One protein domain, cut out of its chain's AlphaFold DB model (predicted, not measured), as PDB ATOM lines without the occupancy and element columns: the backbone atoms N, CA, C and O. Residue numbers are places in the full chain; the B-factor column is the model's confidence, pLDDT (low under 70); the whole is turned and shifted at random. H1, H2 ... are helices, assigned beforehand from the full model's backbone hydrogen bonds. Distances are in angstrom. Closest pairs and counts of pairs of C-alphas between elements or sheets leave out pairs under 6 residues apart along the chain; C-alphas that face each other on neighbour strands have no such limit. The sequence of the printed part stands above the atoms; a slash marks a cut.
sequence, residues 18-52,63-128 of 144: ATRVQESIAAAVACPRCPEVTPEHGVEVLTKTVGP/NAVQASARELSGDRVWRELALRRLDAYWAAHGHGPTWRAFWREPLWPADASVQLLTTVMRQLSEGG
ATOM      1  N   ALA A  18     162.962 102.645 200.634       73.00
ATOM      2  CA  ALA A  18     164.398 102.904 200.649       73.00
ATOM      3  C   ALA A  18     165.253 101.626 200.759       73.00
ATOM      4  O   ALA A  18     166.247 101.513 200.051       73.00
ATOM      5  N   THR A  19     164.851 100.664 201.590       77.06
ATOM      6  CA  THR A  19     165.544  99.382 201.783       77.06
ATOM      7  C   THR A  19     165.502  98.538 200.514       77.06
ATOM      8  O   THR A  19     166.555  98.190 199.994       77.06
ATOM      9  N   ARG A  20     164.316  98.319 199.929       77.12
ATOM     10  CA  ARG A  20     164.196  97.548 198.674       77.12
ATOM     11  C   ARG A  20     164.970  98.180 197.516       77.12
ATOM     12  O   ARG A  20     165.523  97.499 196.658       77.12
ATOM     13  N   VAL A  21     165.019  99.510 197.485       77.81
ATOM     14  CA  VAL A  21     165.807 100.259 196.500       77.81
ATOM     15  C   VAL A  21     167.312 100.051 196.719       77.81
ATOM     16  O   VAL A  21     168.036  99.830 195.752       77.81
ATOM     17  N   GLN A  22     167.789 100.079 197.967       78.31
ATOM     18  CA  GLN A  22     169.188  99.780 198.300       78.31
ATOM     19  C   GLN A  22     169.569  98.341 197.932       78.31
ATOM     20  O   GLN A  22     170.634  98.128 197.357       78.31
ATOM     21  N   GLU A  23     168.694  97.374 198.197       82.56
ATOM     22  CA  GLU A  23     168.889  95.972 197.814       82.56
ATOM     23  C   GLU A  23     168.967  95.807 196.297       82.56
ATOM     24  O   GLU A  23     169.876  95.147 195.799       82.56
ATOM     25  N   SER A  24     168.090  96.480 195.543       82.25
ATOM     26  CA  SER A  24     168.167  96.450 194.084       82.25
ATOM     27  C   SER A  24     169.453  97.089 193.548       82.25
ATOM     28  O   SER A  24     169.981  96.603 192.548       82.25
ATOM     29  N   ILE A  25     169.972  98.152 194.178       81.38
ATOM     30  CA  ILE A  25     171.283  98.715 193.815       81.38
ATOM     31  C   ILE A  25     172.382  97.689 194.094       81.38
ATOM     32  O   ILE A  25     173.222  97.452 193.230       81.38
ATOM     33  N   ALA A  26     172.381  97.073 195.278       84.19
ATOM     34  CA  ALA A  26     173.386  96.087 195.662       84.19
ATOM     35  C   ALA A  26     173.392  94.883 194.704       84.19
ATOM     36  O   ALA A  26     174.458  94.461 194.256       84.19
ATOM     37  N   ALA A  27     172.210  94.393 194.320       85.94
ATOM     38  CA  ALA A  27     172.056  93.341 193.323       85.94
ATOM     39  C   ALA A  27     172.607  93.761 191.949       85.94
ATOM     40  O   ALA A  27     173.321  92.986 191.315       85.94
ATOM     41  N   ALA A  28     172.347  94.998 191.510       85.25
ATOM     42  CA  ALA A  28     172.876  95.515 190.249       85.25
ATOM     43  C   ALA A  28     174.410  95.651 190.257       85.25
ATOM     44  O   ALA A  28     175.049  95.318 189.263       85.25
ATOM     45  N   VAL A  29     175.006  96.084 191.374       84.75
ATOM     46  CA  VAL A  29     176.471  96.186 191.548       84.75
ATOM     47  C   VAL A  29     177.141  94.808 191.542       84.75
ATOM     48  O   VAL A  29     178.229  94.651 190.997       84.75
ATOM     49  N   ALA A  30     176.494  93.795 192.122       86.94
ATOM     50  CA  ALA A  30     177.002  92.423 192.136       86.94
ATOM     51  C   ALA A  30     176.781  91.675 190.805       86.94
ATOM     52  O   ALA A  30     177.297  90.571 190.620       86.94
ATOM     53  N   CYS A  31     176.001  92.237 189.878       85.81
ATOM     54  CA  CYS A  31     175.600  91.555 188.657       85.81
ATOM     55  C   CYS A  31     176.723  91.567 187.602       85.81
ATOM     56  O   CYS A  31     177.083  92.634 187.098       85.81
ATOM     57  N   PRO A  32     177.213  90.398 187.137       84.06
ATOM     58  CA  PRO A  32     178.286  90.329 186.137       84.06
ATOM     59  C   PRO A  32     177.871  90.870 184.758       84.06
ATOM     60  O   PRO A  32     178.719  91.117 183.905       84.06
ATOM     61  N   ARG A  33     176.565  91.055 184.521       81.81
ATOM     62  CA  ARG A  33     176.018  91.655 183.292       81.81
ATOM     63  C   ARG A  33     175.913  93.178 183.353       81.81
ATOM     64  O   ARG A  33     175.582  93.784 182.338       81.81
ATOM     65  N   CYS A  34     176.182  93.773 184.514       82.12
ATOM     66  CA  CYS A  34     176.108  95.211 184.746       82.12
ATOM     67  C   CYS A  34     177.452  95.770 185.244       82.12
ATOM     68  O   CYS A  34     177.476  96.460 186.264       82.12
ATOM     69  N   PRO A  35     178.579  95.500 184.552       80.88
ATOM     70  CA  PRO A  35     179.904  95.922 185.012       80.88
ATOM     71  C   PRO A  35     180.044  97.447 185.146       80.88
ATOM     72  O   PRO A  35     180.957  97.932 185.809       80.88
ATOM     73  N   GLU A  36     179.161  98.223 184.512       77.06
ATOM     74  CA  GLU A  36     179.126  99.680 184.610       77.06
ATOM     75  C   GLU A  36     178.408 100.228 185.858       77.06
ATOM     76  O   GLU A  36     178.472 101.436 186.119       77.06
ATOM     77  N   VAL A  37     177.686  99.393 186.611       78.31
ATOM     78  CA  VAL A  37     176.899  99.846 187.763       78.31
ATOM     79  C   VAL A  37     177.779  99.885 189.008       78.31
ATOM     80  O   VAL A  37     178.203  98.859 189.526       78.31
ATOM     81  N   THR A  38     178.015 101.094 189.517       80.38
ATOM     82  CA  THR A  38     178.621 101.323 190.834       80.38
ATOM     83  C   THR A  38     177.546 101.759 191.837       80.38
ATOM     84  O   THR A  38     176.464 102.200 191.416       80.38
ATOM     85  N   PRO A  39     177.809 101.692 193.156       77.69
ATOM     86  CA  PRO A  39     176.893 102.224 194.165       77.69
ATOM     87  C   PRO A  39     176.492 103.686 193.898       77.69
ATOM     88  O   PRO A  39     175.316 104.042 193.998       77.69
ATOM     89  N   GLU A  40     177.438 104.525 193.469       73.12
ATOM     90  CA  GLU A  40     177.208 105.938 193.148       73.12
ATOM     91  C   GLU A  40     176.275 106.098 191.942       73.12
ATOM     92  O   GLU A  40     175.365 106.932 191.966       73.12
ATOM     93  N   HIS A  41     176.454 105.274 190.902       70.69
ATOM     94  CA  HIS A  41     175.575 105.270 189.732       70.69
ATOM     95  C   HIS A  41     174.149 104.843 190.090       70.69
ATOM     96  O   HIS A  41     173.193 105.446 189.595       70.69
ATOM     97  N   GLY A  42     173.990 103.838 190.954       68.31
ATOM     98  CA  GLY A  42     172.680 103.404 191.438       68.31
ATOM     99  C   GLY A  42     171.928 104.544 192.129       68.31
ATOM    100  O   GLY A  42     170.806 104.883 191.742       68.31
ATOM    101  N   VAL A  43     172.584 105.208 193.084       69.94
ATOM    102  CA  VAL A  43     172.001 106.327 193.842       69.94
ATOM    103  C   VAL A  43     171.695 107.534 192.950       69.94
ATOM    104  O   VAL A  43     170.623 108.133 193.078       69.94
ATOM    105  N   GLU A  44     172.591 107.895 192.024       69.25
ATOM    106  CA  GLU A  44     172.400 109.032 191.111       69.25
ATOM    107  C   GLU A  44     171.149 108.857 190.246       69.25
ATOM    108  O   GLU A  44     170.355 109.789 190.093       69.25
ATOM    109  N   VAL A  45     170.968 107.665 189.679       65.69
ATOM    110  CA  VAL A  45     169.833 107.379 188.805       65.69
ATOM    111  C   VAL A  45     168.528 107.406 189.573       65.69
ATOM    112  O   VAL A  45     167.596 108.075 189.135       65.69
ATOM    113  N   LEU A  46     168.469 106.752 190.730       66.56
ATOM    114  CA  LEU A  46     167.257 106.705 191.540       66.56
ATOM    115  C   LEU A  46     166.878 108.093 192.062       66.56
ATOM    116  O   LEU A  46     165.724 108.502 191.971       66.56
ATOM    117  N   THR A  47     167.854 108.893 192.488       64.56
ATOM    118  CA  THR A  47     167.601 110.294 192.860       64.56
ATOM    119  C   THR A  47     166.962 111.085 191.710       64.56
ATOM    120  O   THR A  47     166.140 111.966 191.948       64.56
ATOM    121  N   LYS A  48     167.301 110.772 190.454       61.50
ATOM    122  CA  LYS A  48     166.816 111.506 189.274       61.50
ATOM    123  C   LYS A  48     165.508 110.972 188.687       61.50
ATOM    124  O   LYS A  48     164.767 111.764 188.098       61.50
ATOM    125  N   THR A  49     165.235 109.675 188.818       62.00
ATOM    126  CA  THR A  49     164.037 109.010 188.275       62.00
ATOM    127  C   THR A  49     162.898 108.914 189.276       62.00
ATOM    128  O   THR A  49     161.749 109.075 188.886       62.00
ATOM    129  N   VAL A  50     163.213 108.665 190.547       61.38
ATOM    130  CA  VAL A  50     162.240 108.378 191.614       61.38
ATOM    131  C   VAL A  50     162.341 109.340 192.807       61.38
ATOM    132  O   VAL A  50     161.517 109.261 193.723       61.38
ATOM    133  N   GLY A  51     163.333 110.239 192.822       59.25
ATOM    134  CA  GLY A  51     163.520 111.250 193.866       59.25
ATOM    135  C   GLY A  51     162.623 112.492 193.712       59.25
ATOM    136  O   GLY A  51     162.061 112.732 192.642       59.25
ATOM    137  N   PRO A  52     162.478 113.308 194.775       53.09
ATOM    138  CA  PRO A  52     161.638 114.506 194.756       53.09
ATOM    139  C   PRO A  52     162.119 115.539 193.720       53.09
ATOM    140  O   PRO A  52     163.308 115.860 193.656       53.09
ATOM    141  N   ASN A  63     159.717 121.620 176.784       88.38
ATOM    142  CA  ASN A  63     158.272 121.366 176.697       88.38
ATOM    143  C   ASN A  63     157.942 120.246 175.698       88.38
ATOM    144  O   ASN A  63     157.061 119.434 175.969       88.38
ATOM    145  N   ALA A  64     158.682 120.165 174.588       89.12
ATOM    146  CA  ALA A  64     158.525 119.110 173.588       89.12
ATOM    147  C   ALA A  64     158.858 117.720 174.157       89.12
ATOM    148  O   ALA A  64     158.091 116.777 173.972       89.12
ATOM    149  N   VAL A  65     159.950 117.603 174.923       89.19
ATOM    150  CA  VAL A  65     160.319 116.347 175.599       89.19
ATOM    151  C   VAL A  65     159.282 115.969 176.659       89.19
ATOM    152  O   VAL A  65     158.929 114.800 176.776       89.19
ATOM    153  N   GLN A  66     158.756 116.940 177.411       89.06
ATOM    154  CA  GLN A  66     157.691 116.698 178.392       89.06
ATOM    155  C   GLN A  66     156.387 116.223 177.742       89.06
ATOM    156  O   GLN A  66     155.740 115.324 178.275       89.06
ATOM    157  N   ALA A  67     156.001 116.812 176.606       91.31
ATOM    158  CA  ALA A  67     154.828 116.394 175.843       91.31
ATOM    159  C   ALA A  67     154.998 114.973 175.291       91.31
ATOM    160  O   ALA A  67     154.184 114.110 175.599       91.31
ATOM    161  N   SER A  68     156.117 114.707 174.613       92.44
ATOM    162  CA  SER A  68     156.432 113.380 174.060       92.44
ATOM    163  C   SER A  68     156.483 112.305 175.150       92.44
ATOM    164  O   SER A  68     155.985 111.196 174.977       92.44
ATOM    165  N   ALA A  69     157.044 112.635 176.318       92.06
ATOM    166  CA  ALA A  69     157.064 111.718 177.450       92.06
ATOM    167  C   ALA A  69     155.655 111.414 177.976       92.06
ATOM    168  O   ALA A  69     155.382 110.264 178.322       92.06
ATOM    169  N   ARG A  70     154.763 112.417 178.021       94.06
ATOM    170  CA  ARG A  70     153.369 112.240 178.458       94.06
ATOM    171  C   ARG A  70     152.578 111.382 177.485       94.06
ATOM    172  O   ARG A  70     151.817 110.532 177.928       94.06
ATOM    173  N   GLU A  71     152.773 111.584 176.187       94.81
ATOM    174  CA  GLU A  71     152.162 110.747 175.152       94.81
ATOM    175  C   GLU A  71     152.605 109.291 175.310       94.81
ATOM    176  O   GLU A  71     151.766 108.398 175.419       94.81
ATOM    177  N   LEU A  72     153.914 109.055 175.439       94.12
ATOM    178  CA  LEU A  72     154.465 107.706 175.531       94.12
ATOM    179  C   LEU A  72     154.108 106.998 176.849       94.12
ATOM    180  O   LEU A  72     153.690 105.845 176.848       94.12
ATOM    181  N   SER A  73     154.251 107.681 177.990       91.94
ATOM    182  CA  SER A  73     153.895 107.115 179.300       91.94
ATOM    183  C   SER A  73     152.380 106.966 179.482       91.94
ATOM    184  O   SER A  73     151.939 106.090 180.233       91.94
ATOM    185  N   GLY A  74     151.588 107.786 178.786       93.75
ATOM    186  CA  GLY A  74     150.130 107.721 178.730       93.75
ATOM    187  C   GLY A  74     149.606 106.581 177.856       93.75
ATOM    188  O   GLY A  74     148.597 105.969 178.225       93.75
ATOM    189  N   ASP A  75     150.310 106.231 176.775       96.62
ATOM    190  CA  ASP A  75     149.986 105.090 175.916       96.62
ATOM    191  C   ASP A  75     149.993 103.782 176.720       96.62
ATOM    192  O   ASP A  75     151.012 103.319 177.239       96.62
ATOM    193  N   ARG A  76     148.812 103.161 176.812       96.25
ATOM    194  CA  ARG A  76     148.615 101.912 177.548       96.25
ATOM    195  C   ARG A  76     149.432 100.762 176.961       96.25
ATOM    196  O   ARG A  76     150.031 100.015 177.730       96.25
ATOM    197  N   VAL A  77     149.445 100.603 175.637       95.81
ATOM    198  CA  VAL A  77     150.096  99.463 174.973       95.81
ATOM    199  C   VAL A  77     151.601  99.548 175.173       95.81
ATOM    200  O   VAL A  77     152.231  98.574 175.594       95.81
ATOM    201  N   TRP A  78     152.159 100.735 174.936       94.94
ATOM    202  CA  TRP A  78     153.568 100.992 175.178       94.94
ATOM    203  C   TRP A  78     153.934 100.770 176.649       94.94
ATOM    204  O   TRP A  78     154.865 100.018 176.947       94.94
ATOM    205  N   ARG A  79     153.168 101.357 177.581       94.38
ATOM    206  CA  ARG A  79     153.427 101.257 179.024       94.38
ATOM    207  C   ARG A  79     153.412  99.810 179.506       94.38
ATOM    208  O   ARG A  79     154.319  99.401 180.224       94.38
ATOM    209  N   GLU A  80     152.422  99.018 179.107       94.94
ATOM    210  CA  GLU A  80     152.340  97.599 179.475       94.94
ATOM    211  C   GLU A  80     153.504  96.781 178.907       94.94
ATOM    212  O   GLU A  80     154.003  95.865 179.564       94.94
ATOM    213  N   LEU A  81     153.958  97.083 177.689       94.62
ATOM    214  CA  LEU A  81     155.138  96.437 177.120       94.62
ATOM    215  C   LEU A  81     156.403  96.817 177.900       94.62
ATOM    216  O   LEU A  81     157.156  95.930 178.299       94.62
ATOM    217  N   ALA A  82     156.608  98.107 178.164       93.06
ATOM    218  CA  ALA A  82     157.750  98.619 178.911       93.06
ATOM    219  C   ALA A  82     157.829  98.012 180.321       93.06
ATOM    220  O   ALA A  82     158.871  97.485 180.706       93.06
ATOM    221  N   LEU A  83     156.718  98.007 181.066       91.88
ATOM    222  CA  LEU A  83     156.663  97.424 182.410       91.88
ATOM    223  C   LEU A  83     156.929  95.914 182.388       91.88
ATOM    224  O   LEU A  83     157.723  95.440 183.195       91.88
ATOM    225  N   ARG A  84     156.376  95.168 181.420       93.38
ATOM    226  CA  ARG A  84     156.673  93.731 181.266       93.38
ATOM    227  C   ARG A  84     158.154  93.456 181.013       93.38
ATOM    228  O   ARG A  84     158.671  92.459 181.508       93.38
ATOM    229  N   ARG A  85     158.849  94.316 180.260       92.12
ATOM    230  CA  ARG A  85     160.300  94.187 180.040       92.12
ATOM    231  C   ARG A  85     161.089  94.422 181.325       92.12
ATOM    232  O   ARG A  85     161.999  93.650 181.617       92.12
ATOM    233  N   LEU A  86     160.718  95.442 182.100       90.94
ATOM    234  CA  LEU A  86     161.335  95.714 183.402       90.94
ATOM    235  C   LEU A  86     161.103  94.558 184.382       90.94
ATOM    236  O   LEU A  86     162.047  94.124 185.038       90.94
ATOM    237  N   ASP A  87     159.887  94.014 184.416       90.75
ATOM    238  CA  ASP A  87     159.516  92.892 185.283       90.75
ATOM    239  C   ASP A  87     160.231  91.602 184.911       90.75
ATOM    240  O   ASP A  87     160.753  90.913 185.784       90.75
ATOM    241  N   ALA A  88     160.312  91.288 183.617       91.44
ATOM    242  CA  ALA A  88     161.042  90.118 183.141       91.44
ATOM    243  C   ALA A  88     162.534  90.202 183.493       91.44
ATOM    244  O   ALA A  88     163.130  89.210 183.911       91.44
ATOM    245  N   TYR A  89     163.132  91.388 183.355       90.62
ATOM    246  CA  TYR A  89     164.529  91.591 183.715       90.62
ATOM    247  C   TYR A  89     164.735  91.474 185.233       90.62
ATOM    248  O   TYR A  89     165.638  90.763 185.673       90.62
ATOM    249  N   TRP A  90     163.871  92.104 186.034       89.12
ATOM    250  CA  TRP A  90     163.925  92.013 187.492       89.12
ATOM    251  C   TRP A  90     163.749  90.573 187.984       89.12
ATOM    252  O   TRP A  90     164.532  90.120 188.812       89.12
ATOM    253  N   ALA A  91     162.813  89.808 187.419       88.81
ATOM    254  CA  ALA A  91     162.622  88.400 187.765       88.81
ATOM    255  C   ALA A  91     163.862  87.533 187.471       88.81
ATOM    256  O   ALA A  91     164.126  86.572 188.189       88.81
ATOM    257  N   ALA A  92     164.636  87.873 186.435       88.75
ATOM    258  CA  ALA A  92     165.845  87.140 186.062       88.75
ATOM    259  C   ALA A  92     167.094  87.552 186.863       88.75
ATOM    260  O   ALA A  92     168.029  86.759 186.986       88.75
ATOM    261  N   HIS A  93     167.143  88.792 187.363       87.25
ATOM    262  CA  HIS A  93     168.378  89.398 187.873       87.25
ATOM    263  C   HIS A  93     168.276  89.994 189.286       87.25
ATOM    264  O   HIS A  93     169.298  90.340 189.869       87.25
ATOM    265  N   GLY A  94     167.077  90.117 189.858       85.44
ATOM    266  CA  GLY A  94     166.840  90.735 191.170       85.44
ATOM    267  C   GLY A  94     166.973  92.264 191.187       85.44
ATOM    268  O   GLY A  94     166.901  92.880 192.247       85.44
ATOM    269  N   HIS A  95     167.169  92.891 190.025       87.25
ATOM    270  CA  HIS A  95     167.289  94.336 189.851       87.25
ATOM    271  C   HIS A  95     166.790  94.748 188.454       87.25
ATOM    272  O   HIS A  95     166.720  93.916 187.555       87.25
ATOM    273  N   GLY A  96     166.447  96.022 188.246       86.38
ATOM    274  CA  GLY A  96     166.134  96.572 186.917       86.38
ATOM    275  C   GLY A  96     167.330  96.593 185.940       86.38
ATOM    276  O   GLY A  96     168.482  96.570 186.372       86.38
ATOM    277  N   PRO A  97     167.098  96.656 184.617       86.19
ATOM    278  CA  PRO A  97     168.165  96.669 183.608       86.19
ATOM    279  C   PRO A  97     169.059  97.909 183.699       86.19
ATOM    280  O   PRO A  97     168.693  98.915 184.294       86.19
ATOM    281  N   THR A  98     170.222  97.907 183.044       81.62
ATOM    282  CA  THR A  98     170.920  99.182 182.814       81.62
ATOM    283  C   THR A  98     170.130 100.038 181.825       81.62
ATOM    284  O   THR A  98     169.422  99.514 180.958       81.62
ATOM    285  N   TRP A  99     170.257 101.363 181.898       79.00
ATOM    286  CA  TRP A  99     169.607 102.266 180.946       79.00
ATOM    287  C   TRP A  99     169.966 101.937 179.502       79.00
ATOM    288  O   TRP A  99     169.109 101.998 178.628       79.00
ATOM    289  N   ARG A 100     171.218 101.537 179.250       77.81
ATOM    290  CA  ARG A 100     171.676 101.113 177.925       77.81
ATOM    291  C   ARG A 100     170.957  99.853 177.452       77.81
ATOM    292  O   ARG A 100     170.593  99.782 176.283       77.81
ATOM    293  N   ALA A 101     170.785  98.866 178.328       83.25
ATOM    294  CA  ALA A 101     170.069  97.642 177.987       83.25
ATOM    295  C   ALA A 101     168.600  97.951 177.680       83.25
ATOM    296  O   ALA A 101     168.100  97.562 176.631       83.25
ATOM    297  N   PHE A 102     167.949  98.745 178.532       87.31
ATOM    298  CA  PHE A 102     166.550  99.109 178.338       87.31
ATOM    299  C   PHE A 102     166.321  99.988 177.100       87.31
ATOM    300  O   PHE A 102     165.316  99.838 176.412       87.31
ATOM    301  N   TRP A 103     167.273 100.861 176.766       85.06
ATOM    302  CA  TRP A 103     167.252 101.672 175.545       85.06
ATOM    303  C   TRP A 103     167.277 100.839 174.257       85.06
ATOM    304  O   TRP A 103     166.772 101.266 173.226       85.06
ATOM    305  N   ARG A 104     167.893  99.653 174.292       86.38
ATOM    306  CA  ARG A 104     168.001  98.774 173.117       86.38
ATOM    307  C   ARG A 104     166.738  97.958 172.857       86.38
ATOM    308  O   ARG A 104     166.669  97.285 171.832       86.38
ATOM    309  N   GLU A 105     165.760  98.001 173.755       88.88
ATOM    310  CA  GLU A 105     164.480  97.342 173.531       88.88
ATOM    311  C   GLU A 105     163.741  97.993 172.348       88.88
ATOM    312  O   GLU A 105     163.719  99.224 172.242       88.88
ATOM    313  N   PRO A 106     163.088  97.206 171.472       89.00
ATOM    314  CA  PRO A 106     162.373  97.705 170.296       89.00
ATOM    315  C   PRO A 106     161.009  98.304 170.682       89.00
ATOM    316  O   PRO A 106     159.962  97.886 170.194       89.00
ATOM    317  N   LEU A 107     161.020  99.246 171.622       90.38
ATOM    318  CA  LEU A 107     159.852  99.968 172.122       90.38
ATOM    319  C   LEU A 107     160.026 101.489 172.032       90.38
ATOM    320  O   LEU A 107     159.053 102.221 172.176       90.38
ATOM    321  N   TRP A 108     161.241 101.985 171.805       90.19
ATOM    322  CA  TRP A 108     161.506 103.419 171.743       90.19
ATOM    323  C   TRP A 108     161.208 104.000 170.357       90.19
ATOM    324  O   TRP A 108     161.521 103.354 169.353       90.19
ATOM    325  N   PRO A 109     160.670 105.231 170.283       89.44
ATOM    326  CA  PRO A 109     160.672 106.007 169.050       89.44
ATOM    327  C   PRO A 109     162.087 106.117 168.463       89.44
ATOM    328  O   PRO A 109     163.068 106.192 169.206       89.44
ATOM    329  N   ALA A 110     162.199 106.142 167.134       87.19
ATOM    330  CA  ALA A 110     163.494 106.173 166.446       87.19
ATOM    331  C   ALA A 110     164.325 107.427 166.777       87.19
ATOM    332  O   ALA A 110     165.553 107.391 166.747       87.19
ATOM    333  N   ASP A 111     163.653 108.523 167.113       83.88
ATOM    334  CA  ASP A 111     164.215 109.819 167.486       83.88
ATOM    335  C   ASP A 111     164.319 110.015 169.008       83.88
ATOM    336  O   ASP A 111     164.572 111.128 169.483       83.88
ATOM    337  N   ALA A 112     164.131 108.952 169.796       86.44
ATOM    338  CA  ALA A 112     164.193 109.053 171.241       86.44
ATOM    339  C   ALA A 112     165.538 109.648 171.691       86.44
ATOM    340  O   ALA A 112     166.616 109.280 171.221       86.44
ATOM    341  N   SER A 113     165.482 110.531 172.692       85.19
ATOM    342  CA  SER A 113     166.667 111.071 173.370       85.19
ATOM    343  C   SER A 113     166.807 110.538 174.800       85.19
ATOM    344  O   SER A 113     165.832 110.136 175.437       85.19
ATOM    345  N   VAL A 114     168.021 110.583 175.356       79.50
ATOM    346  CA  VAL A 114     168.268 110.225 176.769       79.50
ATOM    347  C   VAL A 114     167.391 111.055 177.718       79.50
ATOM    348  O   VAL A 114     166.939 110.562 178.755       79.50
ATOM    349  N   GLN A 115     167.112 112.309 177.349       81.62
ATOM    350  CA  GLN A 115     166.196 113.173 178.090       81.62
ATOM    351  C   GLN A 115     164.761 112.638 178.053       81.62
ATOM    352  O   GLN A 115     164.138 112.569 179.107       81.62
ATOM    353  N   LEU A 116     164.260 112.207 176.887       85.69
ATOM    354  CA  LEU A 116     162.929 111.603 176.757       85.69
ATOM    355  C   LEU A 116     162.779 110.385 177.665       85.69
ATOM    356  O   LEU A 116     161.876 110.343 178.492       85.69
ATOM    357  N   LEU A 117     163.706 109.439 177.576       84.50
ATOM    358  CA  LEU A 117     163.730 108.240 178.414       84.50
ATOM    359  C   LEU A 117     163.707 108.564 179.912       84.50
ATOM    360  O   LEU A 117     162.919 107.986 180.664       84.50
ATOM    361  N   THR A 118     164.561 109.494 180.349       81.62
ATOM    362  CA  THR A 118     164.629 109.904 181.759       81.62
ATOM    363  C   THR A 118     163.299 110.510 182.211       81.62
ATOM    364  O   THR A 118     162.798 110.170 183.285       81.62
ATOM    365  N   THR A 119     162.698 111.365 181.378       85.25
ATOM    366  CA  THR A 119     161.401 111.987 181.658       85.25
ATOM    367  C   THR A 119     160.267 110.958 181.677       85.25
ATOM    368  O   THR A 119     159.418 111.027 182.560       85.25
ATOM    369  N   VAL A 120     160.273 109.961 180.788       88.81
ATOM    370  CA  VAL A 120     159.268 108.882 180.768       88.81
ATOM    371  C   VAL A 120     159.341 108.041 182.043       88.81
ATOM    372  O   VAL A 120     158.311 107.813 182.669       88.81
ATOM    373  N   MET A 121     160.532 107.625 182.495       86.31
ATOM    374  CA  MET A 121     160.633 106.869 183.757       86.31
ATOM    375  C   MET A 121     160.185 107.691 184.962       86.31
ATOM    376  O   MET A 121     159.562 107.144 185.870       86.31
ATOM    377  N   ARG A 122     160.468 108.998 184.967       82.06
ATOM    378  CA  ARG A 122     159.959 109.888 186.012       82.06
ATOM    379  C   ARG A 122     158.435 109.903 186.025       82.06
ATOM    380  O   ARG A 122     157.849 109.677 187.074       82.06
ATOM    381  N   GLN A 123     157.801 110.103 184.874       87.31
ATOM    382  CA  GLN A 123     156.341 110.123 184.780       87.31
ATOM    383  C   GLN A 123     155.721 108.773 185.172       87.31
ATOM    384  O   GLN A 123     154.718 108.744 185.879       87.31
ATOM    385  N   LEU A 124     156.348 107.645 184.814       87.62
ATOM    386  CA  LEU A 124     155.918 106.324 185.283       87.62
ATOM    387  C   LEU A 124     156.067 106.164 186.804       87.62
ATOM    388  O   LEU A 124     155.211 105.548 187.435       87.62
ATOM    389  N   SER A 125     157.123 106.714 187.410       83.69
ATOM    390  CA  SER A 125     157.268 106.728 188.870       83.69
ATOM    391  C   SER A 125     156.219 107.609 189.547       83.69
ATOM    392  O   SER A 125     155.642 107.185 190.544       83.69
ATOM    393  N   GLU A 126     155.971 108.810 189.027       82.69
ATOM    394  CA  GLU A 126     154.969 109.747 189.553       82.69
ATOM    395  C   GLU A 126     153.550 109.177 189.427       82.69
ATOM    396  O   GLU A 126     152.737 109.342 190.332       82.69
ATOM    397  N   GLY A 127     153.281 108.428 188.353       84.88
ATOM    398  CA  GLY A 127     152.043 107.671 188.151       84.88
ATOM    399  C   GLY A 127     151.930 106.385 188.981       84.88
ATOM    400  O   GLY A 127     150.961 105.649 188.822       84.88
ATOM    401  N   GLY A 128     152.906 106.076 189.844       84.69
ATOM    402  CA  GLY A 128     152.884 104.895 190.716       84.69
ATOM    403  C   GLY A 128     153.171 103.564 190.012       84.69
ATOM    404  O   GLY A 128     153.013 102.504 190.612       84.69
TER     405      GLY A 128
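This is residues 18 to 52 and 63 to 128 of the 144 residues of an uncharacterized protein of Streptomyces sp. SID7982 (UniProt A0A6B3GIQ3). Five helices form a ring round a hollow middle, in the order H1, H2, H6, H3, H4, nearly closed where H4 comes close to H1. The long H4 makes one side, H2 and H6 the side opposite it, and H1 and H3 stand at the two ends; the centres of H6 and of the short H5 are the nearest to the mean of the C-alphas, at 7.7 A and 7.8 A. The printed part has 101 residues with six named helices, H1 to H6 along the chain, and no named strand; the class is all helix. The whole is compact, with a radius of gyration of the C-alphas of 13.5 A, and spans 36 by 28 by 23 A.

H1, residues 18 to 30, touches H2, residues 39 to 49, with its residues 25 to 29 alone; the closest C-alphas are those of Ile 25 and Gly 42, 5.4 A apart. H1 and H2 run opposite ways at a steep tilt of 49 degrees. H2 touches H6, residues 114 to 126, and the C-alphas of Thr 49 and Arg 122 are closest at 4.7 A; their tilt of 73 degrees is only just about perpendicular. H6 touches H3, residues 63 to 74, with the C-alphas of Ala 69 and Val 120 closest at 4.9 A, at a steep tilt of 52 degrees, the same way. H3 and H4, residues 76 to 93, only just touch, with 3 pairs of C-alphas within 8 A, and only at the corner; the closest are those of Ser 73 and Arg 79, 5.9 A. H1 and H4 are close but not clearly touching, with the C-alphas of Ala 27 and His 93 closest at 7.7 A. H5, residues 99 to 103, is close to H6 but not clearly touching, with the C-alphas of Trp 103 and Leu 117 closest at 8.0 A. H2 and H4 are apart. In H1 to H6 every O i to N i+4 pair is within hydrogen-bond range.

H1 begins at C-alpha 18, (164.398, 102.904, 200.649), and measures 18.5 A from first to last C-alpha. H2 measures 15.7 A and H3 16.0 A. H4, the longest, runs 25.6 A from C-alpha 76 at (148.615, 101.912, 177.548). H5 measures 5.9 A. H6, 18.5 A long, ends at C-alpha 126, (154.969, 109.747, 189.553).

The two C-alphas farthest apart are those of Pro 32 and Asn 63, 38.1 A. Residues 53 to 62 are not printed, and C-alphas 52 and 63 are 19.6 A apart across the cut. Of the links that are printed whole, none is long. Mean pLDDT of the printed part is 83.8; residues 42 to 52 are under 70.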